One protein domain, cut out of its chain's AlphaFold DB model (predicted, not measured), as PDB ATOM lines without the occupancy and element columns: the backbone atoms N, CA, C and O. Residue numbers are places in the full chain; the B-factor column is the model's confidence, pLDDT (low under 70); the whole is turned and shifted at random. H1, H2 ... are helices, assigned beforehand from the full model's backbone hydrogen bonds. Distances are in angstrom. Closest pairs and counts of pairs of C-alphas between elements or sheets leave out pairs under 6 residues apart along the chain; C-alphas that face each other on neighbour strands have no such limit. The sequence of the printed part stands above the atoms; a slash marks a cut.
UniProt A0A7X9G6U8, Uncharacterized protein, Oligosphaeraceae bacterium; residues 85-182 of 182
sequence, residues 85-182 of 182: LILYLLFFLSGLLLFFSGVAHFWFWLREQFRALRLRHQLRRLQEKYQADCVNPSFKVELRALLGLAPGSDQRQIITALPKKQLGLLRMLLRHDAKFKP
ATOM      1  N   LEU A  85     -38.410   7.154  24.432       77.75
ATOM      2  CA  LEU A  85     -37.580   6.584  23.358       77.75
ATOM      3  C   LEU A  85     -36.814   7.662  22.562       77.75
ATOM      4  O   LEU A  85     -35.698   7.440  22.101       77.75
ATOM      5  N   ILE A  86     -37.385   8.865  22.498       84.81
ATOM      6  CA  ILE A  86     -36.799  10.075  21.918       84.81
ATOM      7  C   ILE A  86     -35.440  10.425  22.549       84.81
ATOM      8  O   ILE A  86     -34.513  10.777  21.825       84.81
ATOM      9  N   LEU A  87     -35.274  10.292  23.868       84.12
ATOM     10  CA  LEU A  87     -34.001  10.586  24.538       84.12
ATOM     11  C   LEU A  87     -32.908   9.590  24.147       84.12
ATOM     12  O   LEU A  87     -31.768   9.997  23.939       84.12
ATOM     13  N   TYR A  88     -33.251   8.310  23.975       83.88
ATOM     14  CA  TYR A  88     -32.305   7.314  23.468       83.88
ATOM     15  C   TYR A  88     -31.899   7.604  22.024       83.88
ATOM     16  O   TYR A  88     -30.720   7.491  21.694       83.88
ATOM     17  N   LEU A  89     -32.844   8.024  21.178       89.62
ATOM     18  CA  LEU A  89     -32.565   8.395  19.792       89.62
ATOM     19  C   LEU A  89     -31.642   9.619  19.708       89.62
ATOM     20  O   LEU A  89     -30.662   9.600  18.967       89.62
ATOM     21  N   LEU A  90     -31.919  10.664  20.494       90.81
ATOM     22  CA  LEU A  90     -31.082  11.864  20.562       90.81
ATOM     23  C   LEU A  90     -29.685  11.545  21.102       90.81
ATOM     24  O   LEU A  90     -28.690  12.002  20.541       90.81
ATOM     25  N   PHE A  91     -29.599  10.721  22.148       87.56
ATOM     26  CA  PHE A  91     -28.320  10.273  22.690       87.56
ATOM     27  C   PHE A  91     -27.526   9.480  21.648       87.56
ATOM     28  O   PHE A  91     -26.351   9.766  21.423       87.56
ATOM     29  N   PHE A  92     -28.176   8.552  20.946       91.06
ATOM     30  CA  PHE A  92     -27.552   7.772  19.882       91.06
ATOM     31  C   PHE A  92     -27.045   8.659  18.740       91.06
ATOM     32  O   PHE A  92     -25.891   8.529  18.336       91.06
ATOM     33  N   LEU A  93     -27.859   9.608  18.267       93.00
ATOM     34  CA  LEU A  93     -27.456  10.572  17.239       93.00
ATOM     35  C   LEU A  93     -26.271  11.429  17.696       93.00
ATOM     36  O   LEU A  93     -25.331  11.624  16.930       93.00
ATOM     37  N   SER A  94     -26.278  11.896  18.947       92.38
ATOM     38  CA  SER A  94     -25.166  12.674  19.504       92.38
ATOM     39  C   SER A  94     -23.874  11.853  19.588       92.38
ATOM     40  O   SER A  94     -22.811  12.335  19.198       92.38
ATOM     41  N   GLY A  95     -23.968  10.585  20.006       92.25
ATOM     42  CA  GLY A  95     -22.837   9.666  20.064       92.25
ATOM     43  C   GLY A  95     -22.288   9.350  18.676       92.25
ATOM     44  O   GLY A  95     -21.076   9.348  18.478       92.25
ATOM     45  N   LEU A  96     -23.172   9.165  17.695       95.00
ATOM     46  CA  LEU A  96     -22.796   8.941  16.304       95.00
ATOM     47  C   LEU A  96     -22.068  10.162  15.718       95.00
ATOM     48  O   LEU A  96     -21.033  10.012  15.070       95.00
ATOM     49  N   LEU A  97     -22.563  11.372  15.989       94.38
ATOM     50  CA  LEU A  97     -21.939  12.613  15.528       94.38
ATOM     51  C   LEU A  97     -20.536  12.796  16.128       94.38
ATOM     52  O   LEU A  97     -19.585  13.114  15.412       94.38
ATOM     53  N   LEU A  98     -20.395  12.545  17.435       93.00
ATOM     54  CA  LEU A  98     -19.107  12.585  18.130       93.00
ATOM     55  C   LEU A  98     -18.144  11.523  17.597       93.00
ATOM     56  O   LEU A  98     -16.967  11.817  17.394       93.00
ATOM     57  N   PHE A  99     -18.638  10.318  17.313       93.88
ATOM     58  CA  PHE A  99     -17.838   9.248  16.730       93.88
ATOM     59  C   PHE A  99     -17.280   9.653  15.362       93.88
ATOM     60  O   PHE A  99     -16.070   9.579  15.147       93.88
ATOM     61  N   PHE A 100     -18.123  10.159  14.460       94.31
ATOM     62  CA  PHE A 100     -17.665  10.620  13.148       94.31
ATOM     63  C   PHE A 100     -16.684  11.790  13.245       94.31
ATOM     64  O   PHE A 100     -15.681  11.802  12.532       94.31
ATOM     65  N   SER A 101     -16.923  12.741  14.153       94.00
ATOM     66  CA  SER A 101     -15.996  13.848  14.405       94.00
ATOM     67  C   SER A 101     -14.636  13.347  14.903       94.00
ATOM     68  O   SER A 101     -13.595  13.748  14.376       94.00
ATOM     69  N   GLY A 102     -14.633  12.406  15.851       92.00
ATOM     70  CA  GLY A 102     -13.421  11.785  16.378       92.00
ATOM     71  C   GLY A 102     -12.639  11.027  15.307       92.00
ATOM     72  O   GLY A 102     -11.430  11.215  15.184       92.00
ATOM     73  N   VAL A 103     -13.320  10.236  14.473       93.81
ATOM     74  CA  VAL A 103     -12.693   9.512  13.357       93.81
ATOM     75  C   VAL A 103     -12.114  10.480  12.326       93.81
ATOM     76  O   VAL A 103     -10.976  10.299  11.896       93.81
ATOM     77  N   ALA A 104     -12.848  11.529  11.953       92.38
ATOM     78  CA  ALA A 104     -12.366  12.542  11.019       92.38
ATOM     79  C   ALA A 104     -11.120  13.264  11.554       92.38
ATOM     80  O   ALA A 104     -10.128  13.410  10.833       92.38
ATOM     81  N   HIS A 105     -11.131  13.662  12.830       91.31
ATOM     82  CA  HIS A 105      -9.979  14.298  13.461       91.31
ATOM     83  C   HIS A 105      -8.788  13.335  13.558       91.31
ATOM     84  O   HIS A 105      -7.655  13.719  13.248       91.31
ATOM     85  N   PHE A 106      -9.023  12.084  13.955       90.19
ATOM     86  CA  PHE A 106      -7.984  11.061  14.018       90.19
ATOM     87  C   PHE A 106      -7.366  10.815  12.639       90.19
ATOM     88  O   PHE A 106      -6.145  10.786  12.506       90.19
ATOM     89  N   TRP A 107      -8.191  10.721  11.597       91.81
ATOM     90  CA  TRP A 107      -7.734  10.546  10.222       91.81
ATOM     91  C   TRP A 107      -6.891  11.726   9.734       91.81
ATOM     92  O   TRP A 107      -5.833  11.530   9.134       91.81
ATOM     93  N   PHE A 108      -7.325  12.958  10.016       90.12
ATOM     94  CA  PHE A 108      -6.565  14.159   9.676       90.12
ATOM     95  C   PHE A 108      -5.205  14.181  10.381       90.12
ATOM     96  O   PHE A 108      -4.173  14.377   9.736       90.12
ATOM     97  N   TRP A 109      -5.192  13.902  11.686       91.31
ATOM     98  CA  TRP A 109      -3.964  13.808  12.467       91.31
ATOM     99  C   TRP A 109      -3.033  12.718  11.926       91.31
ATOM    100  O   TRP A 109      -1.850  12.969  11.702       91.31
ATOM    101  N   LEU A 110      -3.569  11.532  11.640       92.69
ATOM    102  CA  LEU A 110      -2.810  10.403  11.116       92.69
ATOM    103  C   LEU A 110      -2.190  10.730   9.752       92.69
ATOM    104  O   LEU A 110      -1.014  10.447   9.515       92.69
ATOM    105  N   ARG A 111      -2.948  11.384   8.865       90.31
ATOM    106  CA  ARG A 111      -2.450  11.849   7.565       90.31
ATOM    107  C   ARG A 111      -1.284  12.822   7.729       90.31
ATOM    108  O   ARG A 111      -0.306  12.722   6.986       90.31
ATOM    109  N   GLU A 112      -1.369  13.725   8.697       87.50
ATOM    110  CA  GLU A 112      -0.305  14.686   8.978       87.50
ATOM    111  C   GLU A 112       0.943  14.006   9.559       87.50
ATOM    112  O   GLU A 112       2.062  14.285   9.122       87.50
ATOM    113  N   GLN A 113       0.770  13.013  10.439       87.00
ATOM    114  CA  GLN A 113       1.879  12.189  10.928       87.00
ATOM    115  C   GLN A 113       2.565  11.421   9.795       87.00
ATOM    116  O   GLN A 113       3.793  11.438   9.695       87.00
ATOM    117  N   PHE A 114       1.804  10.793   8.894       90.38
ATOM    118  CA  PHE A 114       2.377  10.091   7.743       90.38
ATOM    119  C   PHE A 114       3.143  11.027   6.809       90.38
ATOM    120  O   PHE A 114       4.224  10.667   6.339       90.38
ATOM    121  N   ARG A 115       2.627  12.236   6.556       87.38
ATOM    122  CA  ARG A 115       3.336  13.259   5.774       87.38
ATOM    123  C   ARG A 115       4.653  13.646   6.437       87.38
ATOM    124  O   ARG A 115       5.694  13.597   5.782       87.38
ATOM    125  N   ALA A 116       4.631  13.942   7.735       85.25
ATOM    126  CA  ALA A 116       5.829  14.286   8.491       85.25
ATOM    127  C   ALA A 116       6.854  13.136   8.508       85.25
ATOM    128  O   ALA A 116       8.055  13.365   8.343       85.25
ATOM    129  N   LEU A 117       6.402  11.889   8.665       88.12
ATOM    130  CA  LEU A 117       7.253  10.697   8.635       88.12
ATOM    131  C   LEU A 117       7.867  10.451   7.255       88.12
ATOM    132  O   LEU A 117       9.060  10.143   7.169       88.12
ATOM    133  N   ARG A 118       7.080  10.607   6.185       90.44
ATOM    134  CA  ARG A 118       7.552  10.471   4.802       90.44
ATOM    135  C   ARG A 118       8.603  11.528   4.483       90.44
ATOM    136  O   ARG A 118       9.664  11.174   3.979       90.44
ATOM    137  N   LEU A 119       8.352  12.786   4.846       89.00
ATOM    138  CA  LEU A 119       9.303  13.883   4.667       89.00
ATOM    139  C   LEU A 119      10.610  13.614   5.429       89.00
ATOM    140  O   LEU A 119      11.693  13.736   4.865       89.00
ATOM    141  N   ARG A 120      10.533  13.131   6.677       87.88
ATOM    142  CA  ARG A 120      11.722  12.718   7.448       87.88
ATOM    143  C   ARG A 120      12.509  11.601   6.763       87.88
ATOM    144  O   ARG A 120      13.735  11.675   6.732       87.88
ATOM    145  N   HIS A 121      11.829  10.586   6.230       90.88
ATOM    146  CA  HIS A 121      12.480   9.493   5.502       90.88
ATOM    147  C   HIS A 121      13.155   9.981   4.222       90.88
ATOM    148  O   HIS A 121      14.297   9.616   3.959       90.88
ATOM    149  N   GLN A 122      12.479  10.825   3.442       90.50
ATOM    150  CA  GLN A 122      13.041  11.384   2.215       90.50
ATOM    151  C   GLN A 122      14.259  12.262   2.498       90.50
ATOM    152  O   GLN A 122      15.274  12.129   1.824       90.50
ATOM    153  N   LEU A 123      14.201  13.088   3.542       90.25
ATOM    154  CA  LEU A 123      15.330  13.912   3.960       90.25
ATOM    155  C   LEU A 123      16.514  13.067   4.458       90.25
ATOM    156  O   LEU A 123      17.653  13.387   4.135       90.25
ATOM    157  N   ARG A 124      16.277  11.959   5.180       89.31
ATOM    158  CA  ARG A 124      17.354  11.013   5.543       89.31
ATOM    159  C   ARG A 124      18.003  10.388   4.310       89.31
ATOM    160  O   ARG A 124      19.221  10.407   4.208       89.31
ATOM    161  N   ARG A 125      17.201   9.923   3.349       91.19
ATOM    162  CA  ARG A 125      17.721   9.382   2.081       91.19
ATOM    163  C   ARG A 125      18.524  10.419   1.301       91.19
ATOM    164  O   ARG A 125      19.560  10.086   0.741       91.19
ATOM    165  N   LEU A 126      18.066  11.672   1.277       89.62
ATOM    166  CA  LEU A 126      18.803  12.771   0.658       89.62
ATOM    167  C   LEU A 126      20.147  12.988   1.367       89.62
ATOM    168  O   LEU A 126      21.180  13.112   0.718       89.62
ATOM    169  N   GLN A 127      20.142  12.999   2.701       88.50
ATOM    170  CA  GLN A 127      21.360  13.131   3.490       88.50
ATOM    171  C   GLN A 127      22.354  12.012   3.164       88.50
ATOM    172  O   GLN A 127      23.506  12.315   2.887       88.50
ATOM    173  N   GLU A 128      21.905  10.755   3.149       89.62
ATOM    174  CA  GLU A 128      22.730   9.588   2.808       89.62
ATOM    175  C   GLU A 128      23.282   9.682   1.377       89.62
ATOM    176  O   GLU A 128      24.480   9.506   1.167       89.62
ATOM    177  N   LYS A 129      22.438  10.051   0.402       90.56
ATOM    178  CA  LYS A 129      22.815  10.188  -1.016       90.56
ATOM    179  C   LYS A 129      23.938  11.206  -1.234       90.56
ATOM    180  O   LYS A 129      24.829  10.965  -2.040       90.56
ATOM    181  N   TYR A 130      23.906  12.332  -0.524       89.00
ATOM    182  CA  TYR A 130      24.871  13.423  -0.707       89.00
ATOM    183  C   TYR A 130      25.944  13.485   0.382       89.00
ATOM    184  O   TYR A 130      26.733  14.430   0.410       89.00
ATOM    185  N   GLN A 131      25.992  12.508   1.294       84.88
ATOM    186  CA  GLN A 131      26.965  12.509   2.385       84.88
ATOM    187  C   GLN A 131      28.405  12.439   1.859       84.88
ATOM    188  O   GLN A 131      29.278  13.114   2.405       84.88
ATOM    189  N   ALA A 132      28.630  11.666   0.791       83.12
ATOM    190  CA  ALA A 132      29.909  11.601   0.089       83.12
ATOM    191  C   ALA A 132      30.130  12.832  -0.814       83.12
ATOM    192  O   ALA A 132      31.175  13.475  -0.731       83.12
ATOM    193  N   ASP A 133      29.111  13.232  -1.584       82.19
ATOM    194  CA  ASP A 133      29.199  14.311  -2.580       82.19
ATOM    195  C   ASP A 133      28.471  15.591  -2.157       82.19
ATOM    196  O   ASP A 133      27.503  16.052  -2.770       82.19
ATOM    197  N   CYS A 134      28.988  16.225  -1.107       71.19
ATOM    198  CA  CYS A 134      28.417  17.446  -0.531       71.19
ATOM    199  C   CYS A 134      28.482  18.702  -1.432       71.19
ATOM    200  O   CYS A 134      27.917  19.735  -1.072       71.19
ATOM    201  N   VAL A 135      29.168  18.637  -2.578       78.69
ATOM    202  CA  VAL A 135      29.368  19.760  -3.522       78.69
ATOM    203  C   VAL A 135      28.432  19.660  -4.732       78.69
ATOM    204  O   VAL A 135      28.448  20.514  -5.613       78.69
ATOM    205  N   ASN A 136      27.609  18.613  -4.803       84.56
ATOM    206  CA  ASN A 136      26.767  18.391  -5.964       84.56
ATOM    207  C   ASN A 136      25.684  19.490  -6.076       84.56
ATOM    208  O   ASN A 136      24.865  19.626  -5.160       84.56
ATOM    209  N   PRO A 137      25.607  20.233  -7.200       81.12
ATOM    210  CA  PRO A 137      24.654  21.333  -7.366       81.12
ATOM    211  C   PRO A 137      23.188  20.875  -7.308       81.12
ATOM    212  O   PRO A 137      22.303  21.664  -6.970       81.12
ATOM    213  N   SER A 138      22.922  19.590  -7.577       88.62
ATOM    214  CA  SER A 138      21.579  19.006  -7.473       88.62
ATOM    215  C   SER A 138      21.063  18.922  -6.032       88.62
ATOM    216  O   SER A 138      19.850  18.957  -5.833       88.62
ATOM    217  N   PHE A 139      21.943  18.908  -5.022       88.69
ATOM    218  CA  PHE A 139      21.554  18.782  -3.612       88.69
ATOM    219  C   PHE A 139      20.554  19.864  -3.190       88.69
ATOM    220  O   PHE A 139      19.510  19.564  -2.614       88.69
ATOM    221  N   LYS A 140      20.838  21.134  -3.507       87.12
ATOM    222  CA  LYS A 140      19.953  22.252  -3.148       87.12
ATOM    223  C   LYS A 140      18.632  22.212  -3.905       87.12
ATOM    224  O   LYS A 140      17.609  22.608  -3.353       87.12
ATOM    225  N   VAL A 141      18.651  21.762  -5.158       88.44
ATOM    226  CA  VAL A 141      17.447  21.650  -5.989       88.44
ATOM    227  C   VAL A 141      16.527  20.569  -5.422       88.44
ATOM    228  O   VAL A 141      15.354  20.840  -5.175       88.44
ATOM    229  N   GLU A 142      17.071  19.387  -5.121       90.25
ATOM    230  CA  GLU A 142      16.316  18.286  -4.514       90.25
ATOM    231  C   GLU A 142      15.835  18.635  -3.096       90.25
ATOM    232  O   GLU A 142      14.682  18.376  -2.758       90.25
ATOM    233  N   LEU A 143      16.670  19.289  -2.279       90.12
ATOM    234  CA  LEU A 143      16.286  19.730  -0.935       90.12
ATOM    235  C   LEU A 143      15.123  20.732  -0.973       90.12
ATOM    236  O   LEU A 143      14.178  20.600  -0.200       90.12
ATOM    237  N   ARG A 144      15.158  21.714  -1.885       90.94
ATOM    238  CA  ARG A 144      14.058  22.676  -2.072       90.94
ATOM    239  C   ARG A 144      12.777  21.982  -2.517       90.94
ATOM    240  O   ARG A 144      11.724  22.259  -1.950       90.94
ATOM    241  N   ALA A 145      12.878  21.061  -3.476       90.25
ATOM    242  CA  ALA A 145      11.735  20.291  -3.954       90.25
ATOM    243  C   ALA A 145      11.092  19.472  -2.822       90.25
ATOM    244  O   ALA A 145       9.871  19.471  -2.682       90.25
ATOM    245  N   LEU A 146      11.901  18.843  -1.960       90.62
ATOM    246  CA  LEU A 146      11.414  18.092  -0.796       90.62
ATOM    247  C   LEU A 146      10.753  18.975   0.267       90.62
ATOM    248  O   LEU A 146       9.819  18.532   0.932       90.62
ATOM    249  N   LEU A 147      11.223  20.211   0.429       89.44
ATOM    250  CA  LEU A 147      10.632  21.190   1.344       89.44
ATOM    251  C   LEU A 147       9.423  21.925   0.738       89.44
ATOM    252  O   LEU A 147       8.797  22.721   1.432       89.44
ATOM    253  N   GLY A 148       9.089  21.675  -0.534       88.88
ATOM    254  CA  GLY A 148       8.008  22.367  -1.240       88.88
ATOM    255  C   GLY A 148       8.291  23.852  -1.488       88.88
ATOM    256  O   GLY A 148       7.357  24.642  -1.602       88.88
ATOM    257  N   LEU A 149       9.566  24.248  -1.535       90.06
ATOM    258  CA  LEU A 149       9.980  25.634  -1.757       90.06
ATOM    259  C   LEU A 149      10.111  25.943  -3.251       90.06
ATOM    260  O   LEU A 149      10.495  25.086  -4.048       90.06
ATOM    261  N   ALA A 150       9.856  27.200  -3.625       86.94
ATOM    262  CA  ALA A 150       9.997  27.661  -5.002       86.94
ATOM    263  C   ALA A 150      11.449  27.518  -5.517       86.94
ATOM    264  O   ALA A 150      12.408  27.669  -4.739       86.94
ATOM    265  N   PRO A 151      11.643  27.264  -6.826       82.69
ATOM    266  CA  PRO A 151      12.968  27.280  -7.434       82.69
ATOM    267  C   PRO A 151      13.568  28.689  -7.311       82.69
ATOM    268  O   PRO A 151      12.948  29.668  -7.708       82.69
ATOM    269  N   GLY A 152      14.757  28.796  -6.712       81.94
ATOM    270  CA  GLY A 152      15.416  30.082  -6.437       81.94
ATOM    271  C   GLY A 152      15.248  30.612  -5.008       81.94
ATOM    272  O   GLY A 152      15.868  31.609  -4.672       81.94
ATOM    273  N   SER A 153      14.491  29.920  -4.150       85.94
ATOM    274  CA  SER A 153      14.338  30.264  -2.726       85.94
ATOM    275  C   SER A 153      15.674  30.457  -1.994       85.94
ATOM    276  O   SER A 153      16.594  29.635  -2.104       85.94
ATOM    277  N   ASP A 154      15.762  31.535  -1.215       86.44
ATOM    278  CA  ASP A 154      16.968  31.909  -0.477       86.44
ATOM    279  C   ASP A 154      17.363  30.858   0.563       86.44
ATOM    280  O   ASP A 154      16.529  30.161   1.141       86.44
ATOM    281  N   GLN A 155      18.656  30.801   0.887       84.81
ATOM    282  CA  GLN A 155      19.184  29.891   1.905       84.81
ATOM    283  C   GLN A 155      18.457  30.042   3.249       84.81
ATOM    284  O   GLN A 155      18.136  29.049   3.896       84.81
ATOM    285  N   ARG A 156      18.142  31.281   3.653       85.94
ATOM    286  CA  ARG A 156      17.398  31.551   4.891       85.94
ATOM    287  C   ARG A 156      16.030  30.869   4.886       85.94
ATOM    288  O   ARG A 156      15.666  30.285   5.899       85.94
ATOM    289  N   GLN A 157      15.335  30.863   3.746       88.94
ATOM    290  CA  GLN A 157      14.035  30.203   3.587       88.94
ATOM    291  C   GLN A 157      14.163  28.678   3.705       88.94
ATOM    292  O   GLN A 157      13.352  28.034   4.372       88.94
ATOM    293  N   ILE A 158      15.224  28.107   3.124       88.19
ATOM    294  CA  ILE A 158      15.543  26.676   3.253       88.19
ATOM    295  C   ILE A 158      15.797  26.319   4.720       88.19
ATOM    296  O   ILE A 158      15.236  25.347   5.217       88.19
ATOM    297  N   ILE A 159      16.599  27.119   5.430       88.12
ATOM    298  CA  ILE A 159      16.933  26.894   6.844       88.12
ATOM    299  C   ILE A 159      15.683  26.984   7.725       88.12
ATOM    300  O   ILE A 159      15.506  26.147   8.607       88.12
ATOM    301  N   THR A 160      14.798  27.955   7.481       87.00
ATOM    302  CA  THR A 160      13.552  28.101   8.251       87.00
ATOM    303  C   THR A 160      12.557  26.973   8.002       87.00
ATOM    304  O   THR A 160      11.843  26.586   8.922       87.00
ATOM    305  N   ALA A 161      12.511  26.434   6.780       87.31
ATOM    306  CA  ALA A 161      11.634  25.318   6.433       87.31
ATOM    307  C   ALA A 161      12.176  23.964   6.927       87.31
ATOM    308  O   ALA A 161      11.428  22.989   7.032       87.31
ATOM    309  N   LEU A 162      13.475  23.883   7.228       87.75
ATOM    310  CA  LEU A 162      14.122  22.641   7.623       87.75
ATOM    311  C   LEU A 162      13.701  22.222   9.045       87.75
ATOM    312  O   LEU A 162      13.734  23.032   9.977       87.75
ATOM    313  N   PRO A 163      13.363  20.941   9.280       84.88
ATOM    314  CA  PRO A 163      13.052  20.470  10.623       84.88
ATOM    315  C   PRO A 163      14.262  20.638  11.556       84.88
ATOM    316  O   PRO A 163      15.337  20.110  11.271       84.88
ATOM    317  N   LYS A 164      14.081  21.272  12.727       80.56
ATOM    318  CA  LYS A 164      15.157  21.541  13.717       80.56
ATOM    319  C   LYS A 164      16.010  20.316  14.086       80.56
ATOM    320  O   LYS A 164      17.174  20.448  14.443       80.56
ATOM    321  N   LYS A 165      15.441  19.108  13.988       78.38
ATOM    322  CA  LYS A 165      16.117  17.836  14.299       78.38
ATOM    323  C   LYS A 165      17.122  17.382  13.225       78.38
ATOM    324  O   LYS A 165      17.808  16.390  13.435       78.38
ATOM    325  N   GLN A 166      17.222  18.067  12.083       83.00
ATOM    326  CA  GLN A 166      18.087  17.677  10.963       83.00
ATOM    327  C   GLN A 166      19.332  18.558  10.831       83.00
ATOM    328  O   GLN A 166      19.618  19.149   9.790       83.00
ATOM    329  N   LEU A 167      20.127  18.587  11.902       81.25
ATOM    330  CA  LEU A 167      21.400  19.311  11.950       81.25
ATOM    331  C   LEU A 167      22.401  18.836  10.883       81.25
ATOM    332  O   LEU A 167      23.216  19.631  10.420       81.25
ATOM    333  N   GLY A 168      22.343  17.564  10.472       82.94
ATOM    334  CA  GLY A 168      23.212  17.010   9.427       82.94
ATOM    335  C   GLY A 168      23.020  17.704   8.077       82.94
ATOM    336  O   GLY A 168      23.980  18.218   7.507       82.94
ATOM    337  N   LEU A 169      21.771  17.807   7.618       85.06
ATOM    338  CA  LEU A 169      21.422  18.505   6.377       85.06
ATOM    339  C   LEU A 169      21.722  20.001   6.447       85.06
ATOM    340  O   LEU A 169      22.232  20.562   5.481       85.06
ATOM    341  N   LEU A 170      21.486  20.632   7.602       86.06
ATOM    342  CA  LEU A 170      21.860  22.029   7.818       86.06
ATOM    343  C   LEU A 170      23.375  22.235   7.662       86.06
ATOM    344  O   LEU A 170      23.808  23.143   6.958       86.06
ATOM    345  N   ARG A 171      24.197  21.369   8.272       86.12
ATOM    346  CA  ARG A 171      25.661  21.422   8.131       86.12
ATOM    347  C   ARG A 171      26.103  21.194   6.686       86.12
ATOM    348  O   ARG A 171      27.020  21.871   6.231       86.12
ATOM    349  N   MET A 172      25.466  20.270   5.967       85.31
ATOM    350  CA  MET A 172      25.751  20.033   4.547       85.31
ATOM    351  C   MET A 172      25.412  21.255   3.690       85.31
ATOM    352  O   MET A 172      26.232  21.655   2.870       85.31
ATOM    353  N   LEU A 173      24.268  21.899   3.936       87.50
ATOM    354  CA  LEU A 173      23.872  23.133   3.257       87.50
ATOM    355  C   LEU A 173      24.885  24.262   3.495       87.50
ATOM    356  O   LEU A 173      25.340  24.886   2.542       87.50
ATOM    357  N   LEU A 174      25.293  24.474   4.750       86.75
ATOM    358  CA  LEU A 174      26.285  25.494   5.107       86.75
ATOM    359  C   LEU A 174      27.656  25.225   4.464       86.75
ATOM    360  O   LEU A 174      28.295  26.154   3.976       86.75
ATOM    361  N   ARG A 175      28.102  23.960   4.420       84.56
ATOM    362  CA  ARG A 175      29.353  23.565   3.741       84.56
ATOM    363  C   ARG A 175      29.287  23.774   2.236       84.56
ATOM    364  O   ARG A 175      30.271  24.214   1.649       84.56
ATOM    365  N   HIS A 176      28.147  23.455   1.627       83.50
ATOM    366  CA  HIS A 176      27.926  23.710   0.213       83.50
ATOM    367  C   HIS A 176      28.029  25.216  -0.052       83.50
ATOM    368  O   HIS A 176      28.774  25.621  -0.928       83.50
ATOM    369  N   ASP A 177      27.360  26.074   0.719       79.00
ATOM    370  CA  ASP A 177      27.448  27.528   0.520       79.00
ATOM    371  C   ASP A 177      28.855  28.101   0.717       79.00
ATOM    372  O   ASP A 177      29.283  28.932  -0.078       79.00
ATOM    373  N   ALA A 178      29.601  27.625   1.715       79.38
ATOM    374  CA  ALA A 178      30.965  28.091   1.963       79.38
ATOM    375  C   ALA A 178      31.915  27.852   0.774       79.38
ATOM    376  O   ALA A 178      32.825  28.642   0.565       79.38
ATOM    377  N   LYS A 179      31.701  26.790  -0.014       73.50
ATOM    378  CA  LYS A 179      32.537  26.470  -1.184       73.50
ATOM    379  C   LYS A 179      32.168  27.237  -2.455       73.50
ATOM    380  O   LYS A 179      32.983  27.296  -3.365       73.50
ATOM    381  N   PHE A 180      30.955  27.780  -2.532       63.31
ATOM    382  CA  PHE A 180      30.458  28.516  -3.704       63.31
ATOM    383  C   PHE A 180      30.366  30.028  -3.461       63.31
ATOM    384  O   PHE A 180      29.835  30.752  -4.303       63.31
ATOM    385  N   LYS A 181      30.858  30.513  -2.316       59.22
ATOM    386  CA  LYS A 181      31.010  31.943  -2.057       59.22
ATOM    387  C   LYS A 181      32.341  32.399  -2.689       59.22
ATOM    388  O   LYS A 181      33.352  31.780  -2.356       59.22
ATOM    389  N   PRO A 182      32.332  33.369  -3.623       51.50
ATOM    390  CA  PRO A 182      33.544  33.872  -4.271       51.50
ATOM    391  C   PRO A 182      34.469  34.594  -3.286       51.50
ATOM    392  O   PRO A 182      33.955  35.118  -2.266       51.50
TER     393      PRO A 182
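This is residues 85 to 182 of the 182 residues of an uncharacterized protein of Oligosphaeraceae bacterium (UniProt A0A7X9G6U8). One very long helix, H1, makes the length of the model, and three short helices, H2, H3 and H4, gather as a small head at its far end. The chain folds back at the end of H1 into H2, which runs side by side with the last part of H1, while residues 85 to 115 stick out from the head as a long free arm. The printed part has 98 residues with four named helices, in the order H1, H2, H3, H4, and no named strand; its class is all helix. The whole is extended, with a radius of gyration of the C-alphas of 22.0 A, and spans 81 by 23 by 19 A.

H1 covers residues 85 to 130 and measures 67.3 A from its first to its last C-alpha. It begins at C-alpha 85, at (-37.580, 6.584, 23.358), and ends at C-alpha 130, at (24.871, 13.423, -0.707). H2 covers residues 138 to 146, 12.2 A long. H3 covers residues 155 to 161, 9.9 A long. H4 covers residues 167 to 180, 20.3 A long, and ends at C-alpha 180, at (30.458, 28.516, -3.704).

H1 and H2 form a helical hairpin, two helices that follow each other, touch and run opposite ways. Their lines stand at a shallow tilt of 3 degrees, and H1 touches H2 with residues 119 to 130 alone. Their closest C-alphas, those of Tyr 130 and Phe 139, are 6.9 A apart. H2 and H3 are close but not clearly touching, with the C-alphas of Arg 144 and Ile 158 the closest at 6.8 A. They run the same way at a shallow tilt of 34 degrees, only just short of steep. H3 and H4 are close but not clearly touching, with the C-alphas of Ile 159 and Leu 170 the closest at 7.0 A, and run opposite ways at a shallow tilt of 12 degrees. H4 is also close to H1 but not clearly touching: the C-alphas of Gln 127 and Leu 169 are the closest, at 6.1 A, and the two helices run the same way at a steep tilt of 42 degrees. H1 and H3 are apart. In H1, H2, H3 and H4 every O i to N i+4 pair is within hydrogen-bond range.

The C-alphas of Leu 85 and Pro 182, the two farthest apart, are 81.0 A from each other. Without residues 85 to 115, which stand free, the body of 67 residues spans 37 by 25 by 19 A. The printed part has no cut and ends at residue 182, the chain's last. The link from H3 to H4 is tight, those from H1 to H2 and from H2 to H3 are short, and no link is long. The mean pLDDT of the printed part is 86.6, and residues 180 to 182 are under 70.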